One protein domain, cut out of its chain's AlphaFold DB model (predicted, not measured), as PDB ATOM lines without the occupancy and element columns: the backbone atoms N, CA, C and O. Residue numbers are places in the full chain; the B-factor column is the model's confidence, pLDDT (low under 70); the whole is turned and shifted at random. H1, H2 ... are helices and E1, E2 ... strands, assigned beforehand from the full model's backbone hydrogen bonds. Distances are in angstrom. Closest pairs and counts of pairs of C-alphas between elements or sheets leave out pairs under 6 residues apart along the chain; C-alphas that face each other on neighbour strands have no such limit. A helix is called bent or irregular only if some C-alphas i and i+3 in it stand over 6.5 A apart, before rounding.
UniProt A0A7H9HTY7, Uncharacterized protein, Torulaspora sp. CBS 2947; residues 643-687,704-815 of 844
ATOM      1  N   ASP A 643     -37.660 -20.047 -33.070       74.06
ATOM      2  CA  ASP A 643     -36.415 -20.695 -33.460       74.06
ATOM      3  C   ASP A 643     -36.557 -22.215 -33.519       74.06
ATOM      4  O   ASP A 643     -36.255 -22.921 -32.563       74.06
ATOM      5  N   GLU A 644     -36.954 -22.735 -34.673       71.31
ATOM      6  CA  GLU A 644     -37.052 -24.182 -34.911       71.31
ATOM      7  C   GLU A 644     -35.708 -24.918 -34.749       71.31
ATOM      8  O   GLU A 644     -35.684 -26.129 -34.526       71.31
ATOM      9  N   SER A 645     -34.583 -24.190 -34.795       75.50
ATOM     10  CA  SER A 645     -33.245 -24.744 -34.573       75.50
ATOM     11  C   SER A 645     -32.879 -24.893 -33.091       75.50
ATOM     12  O   SER A 645     -31.869 -25.526 -32.775       75.50
ATOM     13  N   CYS A 646     -33.670 -24.335 -32.172       80.56
ATOM     14  CA  CYS A 646     -33.449 -24.402 -30.730       80.56
ATOM     15  C   CYS A 646     -34.451 -25.355 -30.057       80.56
ATOM     16  O   CYS A 646     -35.585 -25.518 -30.501       80.56
ATOM     17  N   PHE A 647     -34.041 -26.007 -28.967       77.00
ATOM     18  CA  PHE A 647     -34.952 -26.810 -28.153       77.00
ATOM     19  C   PHE A 647     -35.821 -25.918 -27.253       77.00
ATOM     20  O   PHE A 647     -35.299 -25.107 -26.476       77.00
ATOM     21  N   ASP A 648     -37.142 -26.121 -27.267       74.56
ATOM     22  CA  ASP A 648     -38.049 -25.485 -26.305       74.56
ATOM     23  C   ASP A 648     -38.063 -26.243 -24.967       74.56
ATOM     24  O   ASP A 648     -38.934 -27.053 -24.646       74.56
ATOM     25  N   ILE A 649     -37.048 -25.961 -24.159       71.31
ATOM     26  CA  ILE A 649     -36.814 -26.605 -22.864       71.31
ATOM     27  C   ILE A 649     -37.881 -26.226 -21.819       71.31
ATOM     28  O   ILE A 649     -38.030 -26.921 -20.809       71.31
ATOM     29  N   GLU A 650     -38.616 -25.124 -22.012       66.50
ATOM     30  CA  GLU A 650     -39.709 -24.755 -21.103       66.50
ATOM     31  C   GLU A 650     -40.898 -25.703 -21.258       66.50
ATOM     32  O   GLU A 650     -41.457 -26.124 -20.247       66.50
ATOM     33  N   ASN A 651     -41.200 -26.110 -22.494       64.94
ATOM     34  CA  ASN A 651     -42.242 -27.088 -22.798       64.94
ATOM     35  C   ASN A 651     -41.785 -28.546 -22.579       64.94
ATOM     36  O   ASN A 651     -42.622 -29.423 -22.386       64.94
ATOM     37  N   MET A 652     -40.470 -28.808 -22.526       64.88
ATOM     38  CA  MET A 652     -39.894 -30.146 -22.296       64.88
ATOM     39  C   MET A 652     -38.971 -30.201 -21.057       64.88
ATOM     40  O   MET A 652     -37.753 -30.378 -21.176       64.88
ATOM     41  N   PRO A 653     -39.511 -30.078 -19.827       59.62
ATOM     42  CA  PRO A 653     -38.705 -30.019 -18.606       59.62
ATOM     43  C   PRO A 653     -37.928 -31.309 -18.300       59.62
ATOM     44  O   PRO A 653     -36.904 -31.236 -17.621       59.62
ATOM     45  N   ILE A 654     -38.367 -32.456 -18.824       58.19
ATOM     46  CA  ILE A 654     -37.739 -33.772 -18.616       58.19
ATOM     47  C   ILE A 654     -36.323 -33.813 -19.221       58.19
ATOM     48  O   ILE A 654     -35.420 -34.397 -18.633       58.19
ATOM     49  N   LEU A 655     -36.086 -33.106 -20.332       60.00
ATOM     50  CA  LEU A 655     -34.802 -33.103 -21.047       60.00
ATOM     51  C   LEU A 655     -33.749 -32.162 -20.428       60.00
ATOM     52  O   LEU A 655     -32.578 -32.202 -20.806       60.00
ATOM     53  N   LYS A 656     -34.121 -31.329 -19.439       57.84
ATOM     54  CA  LYS A 656     -33.269 -30.262 -18.861       57.84
ATOM     55  C   LYS A 656     -31.897 -30.734 -18.369       57.84
ATOM     56  O   LYS A 656     -30.949 -29.949 -18.433       57.84
ATOM     57  N   ASN A 657     -31.799 -31.972 -17.885       59.53
ATOM     58  CA  ASN A 657     -30.598 -32.512 -17.239       59.53
ATOM     59  C   ASN A 657     -29.771 -33.446 -18.138       59.53
ATOM     60  O   ASN A 657     -28.735 -33.944 -17.699       59.53
ATOM     61  N   TYR A 658     -30.199 -33.659 -19.385       73.00
ATOM     62  CA  TYR A 658     -29.656 -34.711 -20.247       73.00
ATOM     63  C   TYR A 658     -28.936 -34.191 -21.496       73.00
ATOM     64  O   TYR A 658     -28.399 -34.985 -22.259       73.00
ATOM     65  N   PHE A 659     -28.850 -32.874 -21.704       82.44
ATOM     66  CA  PHE A 659     -28.159 -32.326 -22.872       82.44
ATOM     67  C   PHE A 659     -26.632 -32.423 -22.770       82.44
ATOM     68  O   PHE A 659     -26.019 -32.057 -21.759       82.44
ATOM     69  N   ARG A 660     -26.003 -32.845 -23.868       87.31
ATOM     70  CA  ARG A 660     -24.551 -32.823 -24.060       87.31
ATOM     71  C   ARG A 660     -24.222 -32.205 -25.411       87.31
ATOM     72  O   ARG A 660     -24.827 -32.538 -26.421       87.31
ATOM     73  N   CYS A 661     -23.233 -31.313 -25.431       88.50
ATOM     74  CA  CYS A 661     -22.779 -30.718 -26.679       88.50
ATOM     75  C   CYS A 661     -22.018 -31.740 -27.529       88.50
ATOM     76  O   CYS A 661     -21.043 -32.303 -27.041       88.50
ATOM     77  N   LEU A 662     -22.383 -31.916 -28.797       87.75
ATOM     78  CA  LEU A 662     -21.697 -32.845 -29.699       87.75
ATOM     79  C   LEU A 662     -20.235 -32.442 -29.970       87.75
ATOM     80  O   LEU A 662     -19.362 -33.298 -30.039       87.75
ATOM     81  N   PHE A 663     -19.951 -31.141 -30.103       87.75
ATOM     82  CA  PHE A 663     -18.612 -30.664 -30.488       87.75
ATOM     83  C   PHE A 663     -17.672 -30.500 -29.302       87.75
ATOM     84  O   PHE A 663     -16.528 -30.930 -29.348       87.75
ATOM     85  N   CYS A 664     -18.150 -29.867 -28.233       86.81
ATOM     86  CA  CYS A 664     -17.309 -29.553 -27.085       86.81
ATOM     87  C   CYS A 664     -17.651 -30.382 -25.845       86.81
ATOM     88  O   CYS A 664     -17.086 -30.128 -24.797       86.81
ATOM     89  N   LEU A 665     -18.593 -31.328 -25.893       86.69
ATOM     90  CA  LEU A 665     -18.939 -32.222 -24.771       86.69
ATOM     91  C   LEU A 665     -19.392 -31.528 -23.468       86.69
ATOM     92  O   LEU A 665     -19.584 -32.193 -22.449       86.69
ATOM     93  N   ILE A 666     -19.613 -30.207 -23.485       85.88
ATOM     94  CA  ILE A 666     -20.135 -29.460 -22.335       85.88
ATOM     95  C   ILE A 666     -21.556 -29.935 -22.026       85.88
ATOM     96  O   ILE A 666     -22.333 -30.215 -22.937       85.88
ATOM     97  N   ASN A 667     -21.900 -30.008 -20.745       83.81
ATOM     98  CA  ASN A 667     -23.211 -30.439 -20.247       83.81
ATOM     99  C   ASN A 667     -24.032 -29.292 -19.633       83.81
ATOM    100  O   ASN A 667     -25.070 -29.519 -19.022       83.81
ATOM    101  N   PHE A 668     -23.569 -28.048 -19.764       82.06
ATOM    102  CA  PHE A 668     -24.296 -26.867 -19.314       82.06
ATOM    103  C   PHE A 668     -24.224 -25.766 -20.375       82.06
ATOM    104  O   PHE A 668     -23.157 -25.415 -20.873       82.06
ATOM    105  N   SER A 669     -25.377 -25.207 -20.726       83.75
ATOM    106  CA  SER A 669     -25.499 -24.085 -21.654       83.75
ATOM    107  C   SER A 669     -26.766 -23.291 -21.330       83.75
ATOM    108  O   SER A 669     -27.747 -23.889 -20.857       83.75
ATOM    109  N   PRO A 670     -26.779 -21.963 -21.559       80.00
ATOM    110  CA  PRO A 670     -27.997 -21.190 -21.369       80.00
ATOM    111  C   PRO A 670     -29.076 -21.593 -22.389       80.00
ATOM    112  O   PRO A 670     -30.242 -21.679 -22.015       80.00
ATOM    113  N   MET A 671     -28.682 -21.928 -23.626       83.12
ATOM    114  CA  MET A 671     -29.545 -22.402 -24.715       83.12
ATOM    115  C   MET A 671     -28.919 -23.602 -25.433       83.12
ATOM    116  O   MET A 671     -27.692 -23.710 -25.500       83.12
ATOM    117  N   TRP A 672     -29.770 -24.466 -25.989       85.94
ATOM    118  CA  TRP A 672     -29.379 -25.680 -26.703       85.94
ATOM    119  C   TRP A 672     -30.001 -25.724 -28.097       85.94
ATOM    120  O   TRP A 672     -31.179 -25.410 -28.255       85.94
ATOM    121  N   TYR A 673     -29.213 -26.129 -29.089       86.94
ATOM    122  CA  TYR A 673     -29.603 -26.152 -30.498       86.94
ATOM    123  C   TYR A 673     -29.624 -27.579 -31.054       86.94
ATOM    124  O   TYR A 673     -28.797 -28.404 -30.660       86.94
ATOM    125  N   LYS A 674     -30.563 -27.844 -31.965       85.19
ATOM    126  CA  LYS A 674     -30.755 -29.120 -32.666       85.19
ATOM    127  C   LYS A 674     -29.595 -29.403 -33.630       85.19
ATOM    128  O   LYS A 674     -28.921 -28.474 -34.095       85.19
ATOM    129  N   VAL A 675     -29.362 -30.685 -33.908       82.69
ATOM    130  CA  VAL A 675     -28.328 -31.201 -34.820       82.69
ATOM    131  C   VAL A 675     -29.007 -32.076 -35.868       82.69
ATOM    132  O   VAL A 675     -29.974 -32.753 -35.556       82.69
ATOM    133  N   THR A 676     -28.506 -32.067 -37.099       69.44
ATOM    134  CA  THR A 676     -29.055 -32.822 -38.236       69.44
ATOM    135  C   THR A 676     -29.062 -34.336 -38.057       69.44
ATOM    136  O   THR A 676     -29.968 -34.990 -38.548       69.44
ATOM    137  N   ASP A 677     -28.086 -34.871 -37.328       55.94
ATOM    138  CA  ASP A 677     -27.939 -36.303 -37.023       55.94
ATOM    139  C   ASP A 677     -28.440 -36.667 -35.607       55.94
ATOM    140  O   ASP A 677     -28.154 -37.748 -35.088       55.94
ATOM    141  N   GLY A 678     -29.124 -35.737 -34.930       44.88
ATOM    142  CA  GLY A 678     -29.504 -35.865 -33.527       44.88
ATOM    143  C   GLY A 678     -30.987 -35.611 -33.289       44.88
ATOM    144  O   GLY A 678     -31.440 -34.475 -33.408       44.88
ATOM    145  N   PHE A 679     -31.666 -36.657 -32.811       45.31
ATOM    146  CA  PHE A 679     -33.024 -36.651 -32.256       45.31
ATOM    147  C   PHE A 679     -34.152 -36.539 -33.301       45.31
ATOM    148  O   PHE A 679     -34.719 -35.469 -33.508       45.31
ATOM    149  N   ASP A 680     -34.522 -37.678 -33.895       40.22
ATOM    150  CA  ASP A 680     -35.845 -37.854 -34.499       40.22
ATOM    151  C   ASP A 680     -36.871 -37.958 -33.356       40.22
ATOM    152  O   ASP A 680     -36.812 -38.879 -32.540       40.22
ATOM    153  N   GLU A 681     -37.802 -37.002 -33.250       43.06
ATOM    154  CA  GLU A 681     -38.854 -37.016 -32.213       43.06
ATOM    155  C   GLU A 681     -39.707 -38.306 -32.277       43.06
ATOM    156  O   GLU A 681     -40.195 -38.781 -31.249       43.06
ATOM    157  N   GLU A 682     -39.790 -38.934 -33.456       43.97
ATOM    158  CA  GLU A 682     -40.492 -40.202 -33.700       43.97
ATOM    159  C   GLU A 682     -39.856 -41.411 -32.980       43.97
ATOM    160  O   GLU A 682     -40.572 -42.322 -32.548       43.97
ATOM    161  N   ASP A 683     -38.532 -41.419 -32.774       39.97
ATOM    162  CA  ASP A 683     -37.820 -42.554 -32.166       39.97
ATOM    163  C   ASP A 683     -38.128 -42.703 -30.662       39.97
ATOM    164  O   ASP A 683     -38.159 -43.818 -30.128       39.97
ATOM    165  N   HIS A 684     -38.426 -41.599 -29.965       40.56
ATOM    166  CA  HIS A 684     -38.690 -41.608 -28.521       40.56
ATOM    167  C   HIS A 684     -40.146 -41.961 -28.170       40.56
ATOM    168  O   HIS A 684     -40.382 -42.634 -27.159       40.56
ATOM    169  N   GLU A 685     -41.116 -41.576 -29.011       38.78
ATOM    170  CA  GLU A 685     -42.506 -42.043 -28.884       38.78
ATOM    171  C   GLU A 685     -42.620 -43.541 -29.207       38.78
ATOM    172  O   GLU A 685     -43.377 -44.267 -28.554       38.78
ATOM    173  N   ALA A 686     -41.816 -44.048 -30.147       36.50
ATOM    174  CA  ALA A 686     -41.719 -45.478 -30.419       36.50
ATOM    175  C   ALA A 686     -41.061 -46.247 -29.256       36.50
ATOM    176  O   ALA A 686     -41.562 -47.300 -28.857       36.50
ATOM    177  N   GLN A 687     -39.990 -45.719 -28.650       41.44
ATOM    178  CA  GLN A 687     -39.281 -46.382 -27.546       41.44
ATOM    179  C   GLN A 687     -40.046 -46.389 -26.215       41.44
ATOM    180  O   GLN A 687     -39.947 -47.372 -25.479       41.44
ATOM    181  N   ASP A 704     -28.670 -42.243 -22.109       60.06
ATOM    182  CA  ASP A 704     -29.105 -41.252 -21.120       60.06
ATOM    183  C   ASP A 704     -28.891 -39.787 -21.537       60.06
ATOM    184  O   ASP A 704     -29.262 -38.902 -20.778       60.06
ATOM    185  N   LYS A 705     -28.244 -39.460 -22.667       68.62
ATOM    186  CA  LYS A 705     -27.938 -38.050 -23.006       68.62
ATOM    187  C   LYS A 705     -28.384 -37.668 -24.412       68.62
ATOM    188  O   LYS A 705     -28.027 -38.332 -25.376       68.62
ATOM    189  N   VAL A 706     -29.099 -36.547 -24.514       78.38
ATOM    190  CA  VAL A 706     -29.514 -35.933 -25.780       78.38
ATOM    191  C   VAL A 706     -28.345 -35.140 -26.353       78.38
ATOM    192  O   VAL A 706     -27.857 -34.190 -25.725       78.38
ATOM    193  N   ASP A 707     -27.899 -35.521 -27.545       84.12
ATOM    194  CA  ASP A 707     -26.867 -34.786 -28.268       84.12
ATOM    195  C   ASP A 707     -27.466 -33.500 -28.872       84.12
ATOM    196  O   ASP A 707     -28.456 -33.515 -29.597       84.12
ATOM    197  N   ALA A 708     -26.866 -32.360 -28.531       88.00
ATOM    198  CA  ALA A 708     -27.272 -31.024 -28.968       88.00
ATOM    199  C   ALA A 708     -26.032 -30.143 -29.200       88.00
ATOM    200  O   ALA A 708     -24.900 -30.583 -29.006       88.00
ATOM    201  N   LEU A 709     -26.198 -28.877 -29.583       89.19
ATOM    202  CA  LEU A 709     -25.111 -27.889 -29.601       89.19
ATOM    203  C   LEU A 709     -25.318 -26.829 -28.520       89.19
ATOM    204  O   LEU A 709     -26.408 -26.278 -28.365       89.19
ATOM    205  N   CYS A 710     -24.253 -26.512 -27.782       88.06
ATOM    206  CA  CYS A 710     -24.252 -25.378 -26.858       88.06
ATOM    207  C   CYS A 710     -24.224 -24.051 -27.635       88.06
ATOM    208  O   CYS A 710     -23.731 -24.013 -28.762       88.06
ATOM    209  N   ILE A 711     -24.664 -22.945 -27.024       85.50
ATOM    210  CA  ILE A 711     -24.750 -21.625 -27.687       85.50
ATOM    211  C   ILE A 711     -23.464 -21.185 -28.418       85.50
ATOM    212  O   ILE A 711     -23.537 -20.625 -29.508       85.50
ATOM    213  N   ARG A 712     -22.279 -21.487 -27.870       87.38
ATOM    214  CA  ARG A 712     -20.984 -21.175 -28.501       87.38
ATOM    215  C   ARG A 712     -20.737 -22.014 -29.752       87.38
ATOM    216  O   ARG A 712     -20.386 -21.476 -30.796       87.38
ATOM    217  N   CYS A 713     -20.897 -23.332 -29.631       89.44
ATOM    218  CA  CYS A 713     -20.679 -24.242 -30.752       89.44
ATOM    219  C   CYS A 713     -21.712 -23.987 -31.850       89.44
ATOM    220  O   CYS A 713     -21.355 -23.982 -33.019       89.44
ATOM    221  N   ALA A 714     -22.959 -23.693 -31.471       89.50
ATOM    222  CA  ALA A 714     -24.002 -23.283 -32.397       89.50
ATOM    223  C   ALA A 714     -23.642 -21.976 -33.115       89.50
ATOM    224  O   ALA A 714     -23.761 -21.928 -34.329       89.50
ATOM    225  N   ARG A 715     -23.121 -20.948 -32.427       89.25
ATOM    226  CA  ARG A 715     -22.663 -19.706 -33.079       89.25
ATOM    227  C   ARG A 715     -21.618 -19.968 -34.172       89.25
ATOM    228  O   ARG A 715     -21.814 -19.523 -35.301       89.25
ATOM    229  N   LEU A 716     -20.542 -20.694 -33.851       90.12
ATOM    230  CA  LEU A 716     -19.456 -20.990 -34.803       90.12
ATOM    231  C   LEU A 716     -19.941 -21.866 -35.967       90.12
ATOM    232  O   LEU A 716     -19.628 -21.602 -37.130       90.12
ATOM    233  N   TRP A 717     -20.762 -22.868 -35.656       91.19
ATOM    234  CA  TRP A 717     -21.319 -23.783 -36.642       91.19
ATOM    235  C   TRP A 717     -22.314 -23.102 -37.576       91.19
ATOM    236  O   TRP A 717     -22.187 -23.199 -38.791       91.19
ATOM    237  N   ARG A 718     -23.289 -22.374 -37.023       89.19
ATOM    238  CA  ARG A 718     -24.380 -21.770 -37.792       89.19
ATOM    239  C   ARG A 718     -23.889 -20.625 -38.675       89.19
ATOM    240  O   ARG A 718     -24.348 -20.518 -39.806       89.19
ATOM    241  N   ARG A 719     -22.920 -19.822 -38.215       89.12
ATOM    242  CA  ARG A 719     -22.341 -18.728 -39.018       89.12
ATOM    243  C   ARG A 719     -21.271 -19.187 -39.998       89.12
ATOM    244  O   ARG A 719     -21.332 -18.813 -41.165       89.12
ATOM    245  N   TYR A 720     -20.297 -19.977 -39.550       90.56
ATOM    246  CA  TYR A 720     -19.080 -20.252 -40.327       90.56
ATOM    247  C   TYR A 720     -18.946 -21.714 -40.767       90.56
ATOM    248  O   TYR A 720     -18.065 -22.029 -41.558       90.56
ATOM    249  N   GLY A 721     -19.794 -22.623 -40.278       89.31
ATOM    250  CA  GLY A 721     -19.628 -24.061 -40.516       89.31
ATOM    251  C   GLY A 721     -18.390 -24.646 -39.832       89.31
ATOM    252  O   GLY A 721     -17.924 -25.717 -40.215       89.31
ATOM    253  N   VAL A 722     -17.852 -23.952 -38.824       89.69
ATOM    254  CA  VAL A 722     -16.625 -24.331 -38.114       89.69
ATOM    255  C   VAL A 722     -16.980 -25.098 -36.846       89.69
ATOM    256  O   VAL A 722     -17.836 -24.682 -36.060       89.69
ATOM    257  N   ARG A 723     -16.313 -26.236 -36.637       90.75
ATOM    258  CA  ARG A 723     -16.409 -26.996 -35.387       90.75
ATOM    259  C   ARG A 723     -15.532 -26.333 -34.330       90.75
ATOM    260  O   ARG A 723     -14.444 -25.861 -34.632       90.75
ATOM    261  N   TRP A 724     -16.019 -26.291 -33.094       91.00
ATOM    262  CA  TRP A 724     -15.236 -25.751 -31.987       91.00
ATOM    263  C   TRP A 724     -14.054 -26.671 -31.671       91.00
ATOM    264  O   TRP A 724     -14.223 -27.889 -31.620       91.00
ATOM    265  N   GLU A 725     -12.899 -26.072 -31.399       89.75
ATOM    266  CA  GLU A 725     -11.665 -26.775 -31.061       89.75
ATOM    267  C   GLU A 725     -11.123 -26.302 -29.706       89.75
ATOM    268  O   GLU A 725     -11.325 -25.138 -29.333       89.75
ATOM    269  N   PRO A 726     -10.435 -27.173 -28.947       89.44
ATOM    270  CA  PRO A 726      -9.805 -26.793 -27.690       89.44
ATOM    271  C   PRO A 726      -8.773 -25.662 -27.869       89.44
ATOM    272  O   PRO A 726      -7.988 -25.710 -28.818       89.44
ATOM    273  N   PRO A 727      -8.669 -24.697 -26.930       90.19
ATOM    274  CA  PRO A 727      -7.768 -23.543 -27.069       90.19
ATOM    275  C   PRO A 727      -6.304 -23.904 -27.354       90.19
ATOM    276  O   PRO A 727      -5.657 -23.277 -28.186       90.19
ATOM    277  N   LEU A 728      -5.791 -24.959 -26.712       88.81
ATOM    278  CA  LEU A 728      -4.417 -25.429 -26.920       88.81
ATOM    279  C   LEU A 728      -4.170 -25.917 -28.355       88.81
ATOM    280  O   LEU A 728      -3.080 -25.722 -28.883       88.81
ATOM    281  N   GLU A 729      -5.160 -26.543 -28.995       88.62
ATOM    282  CA  GLU A 729      -5.047 -26.977 -30.391       88.62
ATOM    283  C   GLU A 729      -5.068 -25.779 -31.341       88.62
ATOM    284  O   GLU A 729      -4.267 -25.729 -32.275       88.62
ATOM    285  N   VAL A 730      -5.912 -24.782 -31.058       90.19
ATOM    286  CA  VAL A 730      -5.987 -23.531 -31.827       90.19
ATOM    287  C   VAL A 730      -4.639 -22.805 -31.807       90.19
ATOM    288  O   VAL A 730      -4.085 -22.496 -32.861       90.19
ATOM    289  N   PHE A 731      -4.050 -22.603 -30.624       90.25
ATOM    290  CA  PHE A 731      -2.744 -21.948 -30.495       90.25
ATOM    291  C   PHE A 731      -1.600 -22.741 -31.137       90.25
ATOM    292  O   PHE A 731      -0.674 -22.145 -31.689       90.25
ATOM    293  N   LYS A 732      -1.652 -24.079 -31.098       89.06
ATOM    294  CA  LYS A 732      -0.678 -24.927 -31.799       89.06
ATOM    295  C   LYS A 732      -0.775 -24.755 -33.314       89.06
ATOM    296  O   LYS A 732       0.257 -24.592 -33.961       89.06
ATOM    297  N   ARG A 733      -1.987 -24.707 -33.878       88.50
ATOM    298  CA  ARG A 733      -2.196 -24.474 -35.320       88.50
ATOM    299  C   ARG A 733      -1.714 -23.100 -35.771       88.50
ATOM    300  O   ARG A 733      -1.051 -23.011 -36.800       88.50
ATOM    301  N   LEU A 734      -1.978 -22.059 -34.982       89.06
ATOM    302  CA  LEU A 734      -1.491 -20.705 -35.265       89.06
ATOM    303  C   LEU A 734       0.046 -20.645 -35.339       89.06
ATOM    304  O   LEU A 734       0.599 -19.938 -36.181       89.06
ATOM    305  N   ASN A 735       0.734 -21.444 -34.517       86.75
ATOM    306  CA  ASN A 735       2.195 -21.466 -34.404       86.75
ATOM    307  C   ASN A 735       2.870 -22.647 -35.135       86.75
ATOM    308  O   ASN A 735       3.988 -23.021 -34.787       86.75
ATOM    309  N   ASN A 736       2.221 -23.259 -36.138       84.44
ATOM    310  CA  ASN A 736       2.752 -24.403 -36.910       84.44
ATOM    311  C   ASN A 736       3.241 -25.588 -36.047       84.44
ATOM    312  O   ASN A 736       4.188 -26.280 -36.418       84.44
ATOM    313  N   ASN A 737       2.633 -25.815 -34.882       82.44
ATOM    314  CA  ASN A 737       3.065 -26.798 -33.883       82.44
ATOM    315  C   ASN A 737       4.496 -26.585 -33.340       82.44
ATOM    316  O   ASN A 737       5.060 -27.500 -32.741       82.44
ATOM    317  N   ASN A 738       5.087 -25.396 -33.503       86.38
ATOM    318  CA  ASN A 738       6.366 -25.065 -32.885       86.38
ATOM    319  C   ASN A 738       6.165 -24.742 -31.397       86.38
ATOM    320  O   ASN A 738       5.540 -23.738 -31.050       86.38
ATOM    321  N   ASN A 739       6.717 -25.582 -30.518       83.69
ATOM    322  CA  ASN A 739       6.524 -25.465 -29.073       83.69
ATOM    323  C   ASN A 739       7.073 -24.153 -28.491       83.69
ATOM    324  O   ASN A 739       6.415 -23.574 -27.636       83.69
ATOM    325  N   SER A 740       8.219 -23.643 -28.954       83.56
ATOM    326  CA  SER A 740       8.796 -22.405 -28.398       83.56
ATOM    327  C   SER A 740       7.953 -21.173 -28.740       83.56
ATOM    328  O   SER A 740       7.607 -20.380 -27.869       83.56
ATOM    329  N   SER A 741       7.541 -21.050 -30.003       83.88
ATOM    330  CA  SER A 741       6.649 -19.982 -30.471       83.88
ATOM    331  C   SER A 741       5.259 -20.067 -29.829       83.88
ATOM    332  O   SER A 741       4.688 -19.037 -29.469       83.88
ATOM    333  N   PHE A 742       4.744 -21.283 -29.622       86.00
ATOM    334  CA  PHE A 742       3.507 -21.524 -28.882       86.00
ATOM    335  C   PHE A 742       3.595 -21.037 -27.430       86.00
ATOM    336  O   PHE A 742       2.707 -20.306 -26.995       86.00
ATOM    337  N   LEU A 743       4.653 -21.400 -26.698       86.19
ATOM    338  CA  LEU A 743       4.828 -21.011 -25.296       86.19
ATOM    339  C   LEU A 743       4.977 -19.492 -25.136       86.19
ATOM    340  O   LEU A 743       4.311 -18.918 -24.275       86.19
ATOM    341  N   ASN A 744       5.748 -18.841 -26.012       86.12
ATOM    342  CA  ASN A 744       5.901 -17.382 -26.017       86.12
ATOM    343  C   ASN A 744       4.575 -16.667 -26.327       86.12
ATOM    344  O   ASN A 744       4.227 -15.680 -25.683       86.12
ATOM    345  N   SER A 745       3.808 -17.176 -27.298       85.75
ATOM    346  CA  SER A 745       2.491 -16.616 -27.633       85.75
ATOM    347  C   SER A 745       1.505 -16.786 -26.480       85.75
ATOM    348  O   SER A 745       0.769 -15.860 -26.147       85.75
ATOM    349  N   LEU A 746       1.500 -17.962 -25.845       87.50
ATOM    350  CA  LEU A 746       0.654 -18.244 -24.693       87.50
ATOM    351  C   LEU A 746       1.018 -17.350 -23.502       87.50
ATOM    352  O   LEU A 746       0.122 -16.834 -22.843       87.50
ATOM    353  N   GLU A 747       2.307 -17.122 -23.258       87.75
ATOM    354  CA  GLU A 747       2.772 -16.209 -22.213       87.75
ATOM    355  C   GLU A 747       2.294 -14.776 -22.474       87.75
ATOM    356  O   GLU A 747       1.666 -14.177 -21.603       87.75
ATOM    357  N   ALA A 748       2.461 -14.270 -23.700       87.38
ATOM    358  CA  ALA A 748       1.972 -12.946 -24.083       87.38
ATOM    359  C   ALA A 748       0.445 -12.799 -23.916       87.38
ATOM    360  O   ALA A 748      -0.036 -11.736 -23.517       87.38
ATOM    361  N   ILE A 749      -0.319 -13.858 -24.209       88.62
ATOM    362  CA  ILE A 749      -1.779 -13.903 -24.043       88.62
ATOM    363  C   ILE A 749      -2.185 -13.870 -22.565       88.62
ATOM    364  O   ILE A 749      -3.159 -13.197 -22.222       88.62
ATOM    365  N   LEU A 750      -1.493 -14.629 -21.712       87.38
ATOM    366  CA  LEU A 750      -1.815 -14.762 -20.289       87.38
ATOM    367  C   LEU A 750      -1.364 -13.546 -19.468       87.38
ATOM    368  O   LEU A 750      -2.032 -13.202 -18.496       87.38
ATOM    369  N   ASP A 751      -0.291 -12.872 -19.886       87.00
ATOM    370  CA  ASP A 751       0.210 -11.646 -19.252       87.00
ATOM    371  C   ASP A 751      -0.687 -10.423 -19.516       87.00
ATOM    372  O   ASP A 751      -0.638  -9.433 -18.782       87.00
ATOM    373  N   GLU A 752      -1.542 -10.479 -20.540       86.00
ATOM    374  CA  GLU A 752      -2.478  -9.402 -20.849       86.00
ATOM    375  C   GLU A 752      -3.687  -9.411 -19.907       86.00
ATOM    376  O   GLU A 752      -4.577 -10.264 -19.976       86.00
ATOM    377  N   THR A 753      -3.762  -8.388 -19.059       79.50
ATOM    378  CA  THR A 753      -4.855  -8.217 -18.093       79.50
ATOM    379  C   THR A 753      -6.112  -7.615 -18.726       79.50
ATOM    380  O   THR A 753      -7.222  -7.811 -18.218       79.50
ATOM    381  N   ASN A 754      -5.988  -6.913 -19.859       82.81
ATOM    382  CA  ASN A 754      -7.128  -6.304 -20.527       82.81
ATOM    383  C   ASN A 754      -7.864  -7.306 -21.429       82.81
ATOM    384  O   ASN A 754      -7.464  -7.595 -22.556       82.81
ATOM    385  N   MET A 755      -9.027  -7.766 -20.969       75.62
ATOM    386  CA  MET A 755      -9.899  -8.692 -21.706       75.62
ATOM    387  C   MET A 755     -10.445  -8.145 -23.038       75.62
ATOM    388  O   MET A 755     -11.000  -8.918 -23.815       75.62
ATOM    389  N   ASN A 756     -10.323  -6.840 -23.314       81.00
ATOM    390  CA  ASN A 756     -10.732  -6.252 -24.594       81.00
ATOM    391  C   ASN A 756      -9.642  -6.303 -25.675       81.00
ATOM    392  O   ASN A 756      -9.951  -6.063 -26.839       81.00
ATOM    393  N   ILE A 757      -8.390  -6.577 -25.302       83.25
ATOM    394  CA  ILE A 757      -7.248  -6.598 -26.221       83.25
ATOM    395  C   ILE A 757      -6.908  -8.051 -26.536       83.25
ATOM    396  O   ILE A 757      -6.713  -8.846 -25.617       83.25
ATOM    397  N   LEU A 758      -6.821  -8.382 -27.822       86.00
ATOM    398  CA  LEU A 758      -6.347  -9.676 -28.319       86.00
ATOM    399  C   LEU A 758      -4.873  -9.538 -28.709       86.00
ATOM    400  O   LEU A 758      -4.491  -8.522 -29.291       86.00
ATOM    401  N   LYS A 759      -4.048 -10.525 -28.360       88.56
ATOM    402  CA  LYS A 759      -2.607 -10.533 -28.660       88.56
ATOM    403  C   LYS A 759      -2.274 -11.243 -29.959       88.56
ATOM    404  O   LYS A 759      -1.243 -10.951 -30.554       88.56
ATOM    405  N   THR A 760      -3.131 -12.166 -30.384       88.06
ATOM    406  CA  THR A 760      -2.934 -12.886 -31.643       88.06
ATOM    407  C   THR A 760      -3.084 -11.931 -32.825       88.06
ATOM    408  O   THR A 760      -4.044 -11.162 -32.870       88.06
ATOM    409  N   ASP A 761      -2.172 -11.992 -33.794       89.25
ATOM    410  CA  ASP A 761      -2.264 -11.184 -35.010       89.25
ATOM    411  C   ASP A 761      -3.358 -11.728 -35.959       89.25
ATOM    412  O   ASP A 761      -3.355 -12.920 -36.292       89.25
ATOM    413  N   PRO A 762      -4.304 -10.892 -36.430       88.94
ATOM    414  CA  PRO A 762      -5.300 -11.314 -37.407       88.94
ATOM    415  C   PRO A 762      -4.734 -11.852 -38.728       88.94
ATOM    416  O   PRO A 762      -5.357 -12.738 -39.316       88.94
ATOM    417  N   GLN A 763      -3.585 -11.350 -39.208       88.38
ATOM    418  CA  GLN A 763      -2.980 -11.861 -40.452       88.38
ATOM    419  C   GLN A 763      -2.529 -13.308 -40.272       88.38
ATOM    420  O   GLN A 763      -2.877 -14.165 -41.082       88.38
ATOM    421  N   GLN A 764      -1.881 -13.603 -39.141       89.81
ATOM    422  CA  GLN A 764      -1.501 -14.963 -38.765       89.81
ATOM    423  C   GLN A 764      -2.704 -15.919 -38.770       89.81
ATOM    424  O   GLN A 764      -2.593 -17.042 -39.263       89.81
ATOM    425  N   ALA A 765      -3.864 -15.496 -38.257       88.69
ATOM    426  CA  ALA A 765      -5.075 -16.320 -38.283       88.69
ATOM    427  C   ALA A 765      -5.578 -16.577 -39.717       88.69
ATOM    428  O   ALA A 765      -5.915 -17.716 -40.053       88.69
ATOM    429  N   GLY A 766      -5.570 -15.544 -40.569       86.44
ATOM    430  CA  GLY A 766      -5.944 -15.642 -41.982       86.44
ATOM    431  C   GLY A 766      -5.039 -16.581 -42.780       86.44
ATOM    432  O   GLY A 766      -5.538 -17.489 -43.443       86.44
ATOM    433  N   ASP A 767      -3.721 -16.430 -42.651       88.62
ATOM    434  CA  ASP A 767      -2.724 -17.252 -43.352       88.62
ATOM    435  C   ASP A 767      -2.784 -18.726 -42.933       88.62
ATOM    436  O   ASP A 767      -2.480 -19.630 -43.713       88.62
ATOM    437  N   LYS A 768      -3.186 -18.983 -41.683       89.12
ATOM    438  CA  LYS A 768      -3.384 -20.333 -41.139       89.12
ATOM    439  C   LYS A 768      -4.797 -20.870 -41.337       89.12
ATOM    440  O   LYS A 768      -5.059 -22.000 -40.928       89.12
ATOM    441  N   LEU A 769      -5.685 -20.102 -41.975       89.75
ATOM    442  CA  LEU A 769      -7.084 -20.459 -42.226       89.75
ATOM    443  C   LEU A 769      -7.843 -20.840 -40.939       89.75
ATOM    444  O   LEU A 769      -8.721 -21.705 -40.951       89.75
ATOM    445  N   VAL A 770      -7.497 -20.203 -39.818       90.38
ATOM    446  CA  VAL A 770      -8.163 -20.390 -38.525       90.38
ATOM    447  C   VAL A 770      -9.182 -19.273 -38.340       90.38
ATOM    448  O   VAL A 770      -8.845 -18.098 -38.458       90.38
ATOM    449  N   GLU A 771     -10.432 -19.625 -38.028       92.50
ATOM    450  CA  GLU A 771     -11.475 -18.608 -37.872       92.50
ATOM    451  C   GLU A 771     -11.203 -17.678 -36.681       92.50
ATOM    452  O   GLU A 771     -10.975 -18.124 -35.557       92.50
ATOM    453  N   TRP A 772     -11.297 -16.371 -36.919       91.75
ATOM    454  CA  TRP A 772     -11.023 -15.331 -35.936       91.75
ATOM    455  C   TRP A 772     -11.910 -15.415 -34.690       91.75
ATOM    456  O   TRP A 772     -11.395 -15.305 -33.581       91.75
ATOM    457  N   GLU A 773     -13.217 -15.686 -34.815       89.19
ATOM    458  CA  GLU A 773     -14.078 -15.891 -33.637       89.19
ATOM    459  C   GLU A 773     -13.645 -17.108 -32.792       89.19
ATOM    460  O   GLU A 773     -13.830 -17.110 -31.572       89.19
ATOM    461  N   LEU A 774     -13.034 -18.130 -33.404       91.00
ATOM    462  CA  LEU A 774     -12.470 -19.269 -32.676       91.00
ATOM    463  C   LEU A 774     -11.177 -18.876 -31.941       91.00
ATOM    464  O   LEU A 774     -10.987 -19.295 -30.800       91.00
ATOM    465  N   VAL A 775     -10.329 -18.037 -32.549       91.56
ATOM    466  CA  VAL A 775      -9.131 -17.463 -31.902       91.56
ATOM    467  C   VAL A 775      -9.520 -16.586 -30.709       91.56
ATOM    468  O   VAL A 775      -8.967 -16.751 -29.622       91.56
ATOM    469  N   GLN A 776     -10.526 -15.719 -30.875       89.38
ATOM    470  CA  GLN A 776     -11.085 -14.900 -29.794       89.38
ATOM    471  C   GLN A 776     -11.566 -15.761 -28.625       89.38
ATOM    472  O   GLN A 776     -11.228 -15.497 -27.470       89.38
ATOM    473  N   ASP A 777     -12.341 -16.809 -28.919       89.12
ATOM    474  CA  ASP A 777     -12.817 -17.735 -27.898       89.12
ATOM    475  C   ASP A 777     -11.645 -18.447 -27.205       89.12
ATOM    476  O   ASP A 777     -11.665 -18.576 -25.982       89.12
ATOM    477  N   ALA A 778     -10.617 -18.882 -27.942       90.69
ATOM    478  CA  ALA A 778      -9.446 -19.558 -27.381       90.69
ATOM    479  C   ALA A 778      -8.659 -18.663 -26.408       90.69
ATOM    480  O   ALA A 778      -8.343 -19.090 -25.294       90.69
ATOM    481  N   GLU A 779      -8.401 -17.413 -26.793       90.75
ATOM    482  CA  GLU A 779      -7.701 -16.412 -25.981       90.75
ATOM    483  C   GLU A 779      -8.482 -16.056 -24.708       90.75
ATOM    484  O   GLU A 779      -7.944 -16.117 -23.597       90.75
ATOM    485  N   LEU A 780      -9.786 -15.791 -24.835       88.69
ATOM    486  CA  LEU A 780     -10.649 -15.508 -23.685       88.69
ATOM    487  C   LEU A 780     -10.760 -16.710 -22.737       88.69
ATOM    488  O   LEU A 780     -10.770 -16.525 -21.519       88.69
ATOM    489  N   LEU A 781     -10.827 -17.935 -23.268       88.75
ATOM    490  CA  LEU A 781     -10.868 -19.156 -22.461       88.75
ATOM    491  C   LEU A 781      -9.571 -19.384 -21.695       88.75
ATOM    492  O   LEU A 781      -9.637 -19.760 -20.527       88.75
ATOM    493  N   ALA A 782      -8.414 -19.139 -22.313       88.94
ATOM    494  CA  ALA A 782      -7.121 -19.277 -21.651       88.94
ATOM    495  C   ALA A 782      -6.999 -18.318 -20.459       88.94
ATOM    496  O   ALA A 782      -6.720 -18.762 -19.342       88.94
ATOM    497  N   ARG A 783      -7.325 -17.033 -20.659       88.12
ATOM    498  CA  ARG A 783      -7.288 -16.015 -19.596       88.12
ATOM    499  C   ARG A 783      -8.300 -16.288 -18.482       88.12
ATOM    500  O   ARG A 783      -7.969 -16.216 -17.301       88.12
ATOM    501  N   GLN A 784      -9.536 -16.650 -18.835       86.19
ATOM    502  CA  GLN A 784     -10.567 -16.968 -17.839       86.19
ATOM    503  C   GLN A 784     -10.249 -18.252 -17.072       86.19
ATOM    504  O   GLN A 784     -10.537 -18.327 -15.881       86.19
ATOM    505  N   ARG A 785      -9.633 -19.246 -17.722       86.88
ATOM    506  CA  ARG A 785      -9.172 -20.461 -17.044       86.88
ATOM    507  C   ARG A 785      -8.089 -20.132 -16.023       86.88
ATOM    508  O   ARG A 785      -8.184 -20.638 -14.914       86.88
ATOM    509  N   LEU A 786      -7.132 -19.259 -16.351       86.94
ATOM    510  CA  LEU A 786      -6.089 -18.847 -15.406       86.94
ATOM    511  C   LEU A 786      -6.702 -18.219 -14.145       86.94
ATOM    512  O   LEU A 786      -6.360 -18.611 -13.032       86.94
ATOM    513  N   ALA A 787      -7.688 -17.331 -14.309       83.38
ATOM    514  CA  ALA A 787      -8.423 -16.753 -13.182       83.38
ATOM    515  C   ALA A 787      -9.196 -17.805 -12.356       83.38
ATOM    516  O   ALA A 787      -9.283 -17.693 -11.134       83.38
ATOM    517  N   LEU A 788      -9.745 -18.843 -12.996       82.50
ATOM    518  CA  LEU A 788     -10.444 -19.939 -12.312       82.50
ATOM    519  C   LEU A 788      -9.496 -20.876 -11.551       82.50
ATOM    520  O   LEU A 788      -9.880 -21.368 -10.492       82.50
ATOM    521  N   THR A 789      -8.285 -21.104 -12.060       81.88
ATOM    522  CA  THR A 789      -7.248 -21.873 -11.355       81.88
ATOM    523  C   THR A 789      -6.823 -21.155 -10.068       81.88
ATOM    524  O   THR A 789      -6.576 -21.811  -9.059       81.88
ATOM    525  N   LEU A 790      -6.812 -19.815 -10.066       81.69
ATOM    526  CA  LEU A 790      -6.549 -19.007  -8.868       81.69
ATOM    527  C   LEU A 790      -7.725 -19.024  -7.868       81.69
ATOM    528  O   LEU A 790      -7.496 -19.033  -6.660       81.69
ATOM    529  N   GLU A 791      -8.979 -19.075  -8.343       80.69
ATOM    530  CA  GLU A 791     -10.191 -19.109  -7.503       80.69
ATOM    531  C   GLU A 791     -11.183 -20.243  -7.876       80.69
ATOM    532  O   GLU A 791     -12.213 -20.004  -8.531       80.69
ATOM    533  N   PRO A 792     -10.987 -21.481  -7.377       71.62
ATOM    534  CA  PRO A 792     -11.807 -22.641  -7.763       71.62
ATOM    535  C   PRO A 792     -13.311 -22.500  -7.451       71.62
ATOM    536  O   PRO A 792     -14.172 -22.998  -8.184       71.62
ATOM    537  N   GLY A 793     -13.666 -21.772  -6.384       67.75
ATOM    538  CA  GLY A 793     -15.061 -21.524  -5.981       67.75
ATOM    539  C   GLY A 793     -15.870 -20.680  -6.980       67.75
ATOM    540  O   GLY A 793     -17.108 -20.684  -6.950       67.75
ATOM    541  N   SER A 794     -15.195 -19.983  -7.898       72.81
ATOM    542  CA  SER A 794     -15.816 -19.146  -8.926       72.81
ATOM    543  C   SER A 794     -16.500 -19.977 -10.028       72.81
ATOM    544  O   SER A 794     -17.539 -19.576 -10.561       72.81
ATOM    545  N   PHE A 795     -16.045 -21.209 -10.290       74.25
ATOM    546  CA  PHE A 795     -16.621 -22.067 -11.337       74.25
ATOM    547  C   PHE A 795     -18.088 -22.460 -11.069       74.25
ATOM    548  O   PHE A 795     -18.937 -22.464 -11.966       74.25
ATOM    549  N   SER A 796     -18.444 -22.711  -9.807       74.56
ATOM    550  CA  SER A 796     -19.835 -22.982  -9.406       74.56
ATOM    551  C   SER A 796     -20.731 -21.739  -9.493       74.56
ATOM    552  O   SER A 796     -21.942 -21.857  -9.706       74.56
ATOM    553  N   LYS A 797     -20.168 -20.529  -9.349       75.81
ATOM    554  CA  LYS A 797     -20.886 -19.272  -9.636       75.81
ATOM    555  C   LYS A 797     -21.113 -19.123 -11.142       75.81
ATOM    556  O   LYS A 797     -22.209 -18.753 -11.557       75.81
ATOM    557  N   TYR A 798     -20.132 -19.519 -11.951       73.19
ATOM    558  CA  TYR A 798     -20.199 -19.499 -13.409       73.19
ATOM    559  C   TYR A 798     -21.362 -20.330 -13.974       73.19
ATOM    560  O   TYR A 798     -22.161 -19.839 -14.777       73.19
ATOM    561  N   LYS A 799     -21.525 -21.574 -13.498       75.56
ATOM    562  CA  LYS A 799     -22.646 -22.450 -13.891       75.56
ATOM    563  C   LYS A 799     -24.009 -21.851 -13.533       75.56
ATOM    564  O   LYS A 799     -24.928 -21.883 -14.350       75.56
ATOM    565  N   ARG A 800     -24.131 -21.257 -12.340       76.12
ATOM    566  CA  ARG A 800     -25.364 -20.584 -11.894       76.12
ATOM    567  C   ARG A 800     -25.682 -19.348 -12.735       76.12
ATOM    568  O   ARG A 800     -26.834 -19.154 -13.115       76.12
ATOM    569  N   HIS A 801     -24.672 -18.553 -13.082       77.00
ATOM    570  CA  HIS A 801     -24.834 -17.393 -13.957       77.00
ATOM    571  C   HIS A 801     -25.320 -17.794 -15.362       77.00
ATOM    572  O   HIS A 801     -26.237 -17.177 -15.902       77.00
ATOM    573  N   SER A 802     -24.775 -18.879 -15.922       73.75
ATOM    574  CA  SER A 802     -25.237 -19.455 -17.192       73.75
ATOM    575  C   SER A 802     -26.716 -19.869 -17.141       73.75
ATOM    576  O   SER A 802     -27.490 -19.516 -18.031       73.75
ATOM    577  N   ALA A 803     -27.146 -20.530 -16.061       71.88
ATOM    578  CA  ALA A 803     -28.545 -20.916 -15.871       71.88
ATOM    579  C   ALA A 803     -29.489 -19.707 -15.712       71.88
ATOM    580  O   ALA A 803     -30.579 -19.715 -16.276       71.88
ATOM    581  N   SER A 804     -29.065 -18.652 -15.008       74.62
ATOM    582  CA  SER A 804     -29.855 -17.420 -14.828       74.62
ATOM    583  C   SER A 804     -30.121 -16.686 -16.153       74.62
ATOM    584  O   SER A 804     -31.218 -16.186 -16.398       74.62
ATOM    585  N   ASN A 805     -29.149 -16.698 -17.074       75.19
ATOM    586  CA  ASN A 805     -29.302 -16.073 -18.391       75.19
ATOM    587  C   ASN A 805     -30.292 -16.802 -19.315       75.19
ATOM    588  O   ASN A 805     -30.739 -16.208 -20.297       75.19
ATOM    589  N   ARG A 806     -30.677 -18.051 -19.006       77.38
ATOM    590  CA  ARG A 806     -31.621 -18.839 -19.814       77.38
ATOM    591  C   ARG A 806     -32.957 -18.122 -19.979       77.38
ATOM    592  O   ARG A 806     -33.359 -17.856 -21.105       77.38
ATOM    593  N   SER A 807     -33.612 -17.746 -18.883       74.31
ATOM    594  CA  SER A 807     -34.945 -17.128 -18.930       74.31
ATOM    595  C   SER A 807     -34.944 -15.814 -19.714       74.31
ATOM    596  O   SER A 807     -35.907 -15.492 -20.405       74.31
ATOM    597  N   ARG A 808     -33.839 -15.058 -19.646       78.75
ATOM    598  CA  ARG A 808     -33.662 -13.829 -20.428       78.75
ATOM    599  C   ARG A 808     -33.583 -14.116 -21.928       78.75
ATOM    600  O   ARG A 808     -34.201 -13.391 -22.696       78.75
ATOM    601  N   LEU A 809     -32.839 -15.144 -22.337       76.94
ATOM    602  CA  LEU A 809     -32.694 -15.502 -23.748       76.94
ATOM    603  C   LEU A 809     -33.968 -16.140 -24.323       76.94
ATOM    604  O   LEU A 809     -34.358 -15.799 -25.432       76.94
ATOM    605  N   TYR A 810     -34.670 -16.985 -23.562       75.06
ATOM    606  CA  TYR A 810     -35.921 -17.618 -24.012       75.06
ATOM    607  C   TYR A 810     -37.044 -16.604 -24.258       75.06
ATOM    608  O   TYR A 810     -37.747 -16.700 -25.263       75.06
ATOM    609  N   LYS A 811     -37.155 -15.568 -23.412       75.50
ATOM    610  CA  LYS A 811     -38.087 -14.448 -23.636       75.50
ATOM    611  C   LYS A 811     -37.857 -13.717 -24.959       75.50
ATOM    612  O   LYS A 811     -38.774 -13.077 -25.448       75.50
ATOM    613  N   MET A 812     -36.654 -13.789 -25.529       72.38
ATOM    614  CA  MET A 812     -36.344 -13.141 -26.804       72.38
ATOM    615  C   MET A 812     -36.719 -13.990 -28.028       72.38
ATOM    616  O   MET A 812     -36.782 -13.452 -29.131       72.38
ATOM    617  N   VAL A 813     -36.934 -15.297 -27.848       72.12
ATOM    618  CA  VAL A 813     -37.220 -16.266 -28.927       72.12
ATOM    619  C   VAL A 813     -38.704 -16.654 -28.971       72.12
ATOM    620  O   VAL A 813     -39.205 -17.107 -30.002       72.12
ATOM    621  N   LYS A 814     -39.429 -16.445 -27.867       74.25
ATOM    622  CA  LYS A 814     -40.888 -16.575 -27.801       74.25
ATOM    623  C   LYS A 814     -41.552 -15.273 -28.223       74.25
ATOM    624  O   LYS A 814     -41.214 -14.217 -27.694       74.25
ATOM    625  N   ARG A 815     -42.527 -15.350 -29.129       71.75
ATOM    626  CA  ARG A 815     -43.350 -14.196 -29.520       71.75
ATOM    627  C   ARG A 815     -44.824 -14.561 -29.599       71.75
ATOM    628  O   ARG A 815     -45.129 -15.726 -29.853       71.75
TER     629      ARG A 815
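What this domain is: This is residues 643 to 687 and 704 to 815 of the 844 residues of an uncharacterized protein of Torulaspora sp. CBS 2947 (UniProt A0A7H9HTY7). Two lobes make an elongated model: at one end H4, H5 and H6 gather round the long helix H7, and at the other a small pair of parallel strands, E1 and E2, sits among loops, with H1 before it and H3 following E2. From the far end of H7 the long helix H8 folds back toward the strand lobe, so that H7 and H8 make a V, while residues 680 to 687, with H2, stick out. The printed part has 157 residues with eight named helices and two named strands in the order H1 E1 H2 E2 H3 H4 H5 H6 H7 H8, and its class is mostly helix. It is only just compact, close to loose, with a radius of gyration of the C-alphas of 18.0 A and spans of 55 by 34 by 31 A.

How they stand to each other: Start at H1, residues 653 to 657, which touches no helix. Next, E1, residues 659 to 661, is the parallel neighbour of E2, residues 706 to 710, at 54 degrees; look for N 660 and O 706, 2.9 A apart, within hydrogen-bond range. Residues 672 to 673 pair antiparallel with 709 to 710 of E2. H2, residues 681 to 687, touches no helix. H3, residues 711 to 720, is close to but not clearly touching H7, residues 772 to 790; their closest C-alphas, Leu 716 and Glu 773, are 7.5 A apart. H7 is the hub. H4, residues 727 to 734, touches residues 774 to 782 of H7 at a steep tilt of 44 degrees, opposite ways, closest at the C-alphas of Pro 727 and Ala 778, 4.3 A. H5, residues 739 to 751, touches H7 with residues 749 to 750 alone, closest at the C-alphas of Leu 750 and Arg 783, 5.7 A. H6, residues 762 to 767, and H7 touch only at the corner, closest at the C-alphas of Ala 765 and Trp 772, 6.5 A. H8, residues 794 to 813, is close to but not clearly touching H7, closest at the C-alphas of Leu 788 and Ser 794, 6.4 A. Every O i to N i+4 pair is within hydrogen-bond range in H3 to H7; the counts are 2 of 3 in H2, 11 of 16 in H8 and 0 of 1 in H1, where 1 of 2 O i to N i+3 pairs is.

Where its parts are: Find C-alpha 653 at (-38.705, -30.019, -18.606), where H1 begins; it is irregular, C-alphas 654 and 657 being 7.4 A apart. E2 is 11.8 A long, H3 13.9 A and H5 18.1 A. From C-alpha 772 at (-11.023, -15.331, -35.936), H7 runs 27.7 A. H8 runs 29.4 A to C-alpha 813 at (-37.220, -16.266, -28.927); it has a kink of 26 degrees near residue 807 and is only just irregular, C-alphas 804 and 807 being 6.54 A apart.

The domain as a whole: The C-alphas farthest apart, Ala 686 and Ser 740, are 55.6 A apart, yet those of Asp 643 and Arg 815, first and last printed, are 10.3 A apart. Residues 688 to 703 are not printed, and C-alphas 687 and 704 across this cut are 13.1 A apart. The link from E1 to H2, 19 residues, is long. Mean pLDDT of the printed part is 79.6; look for values under 70 at residues 650 to 657, 676 to 687, 704 to 705 and 793.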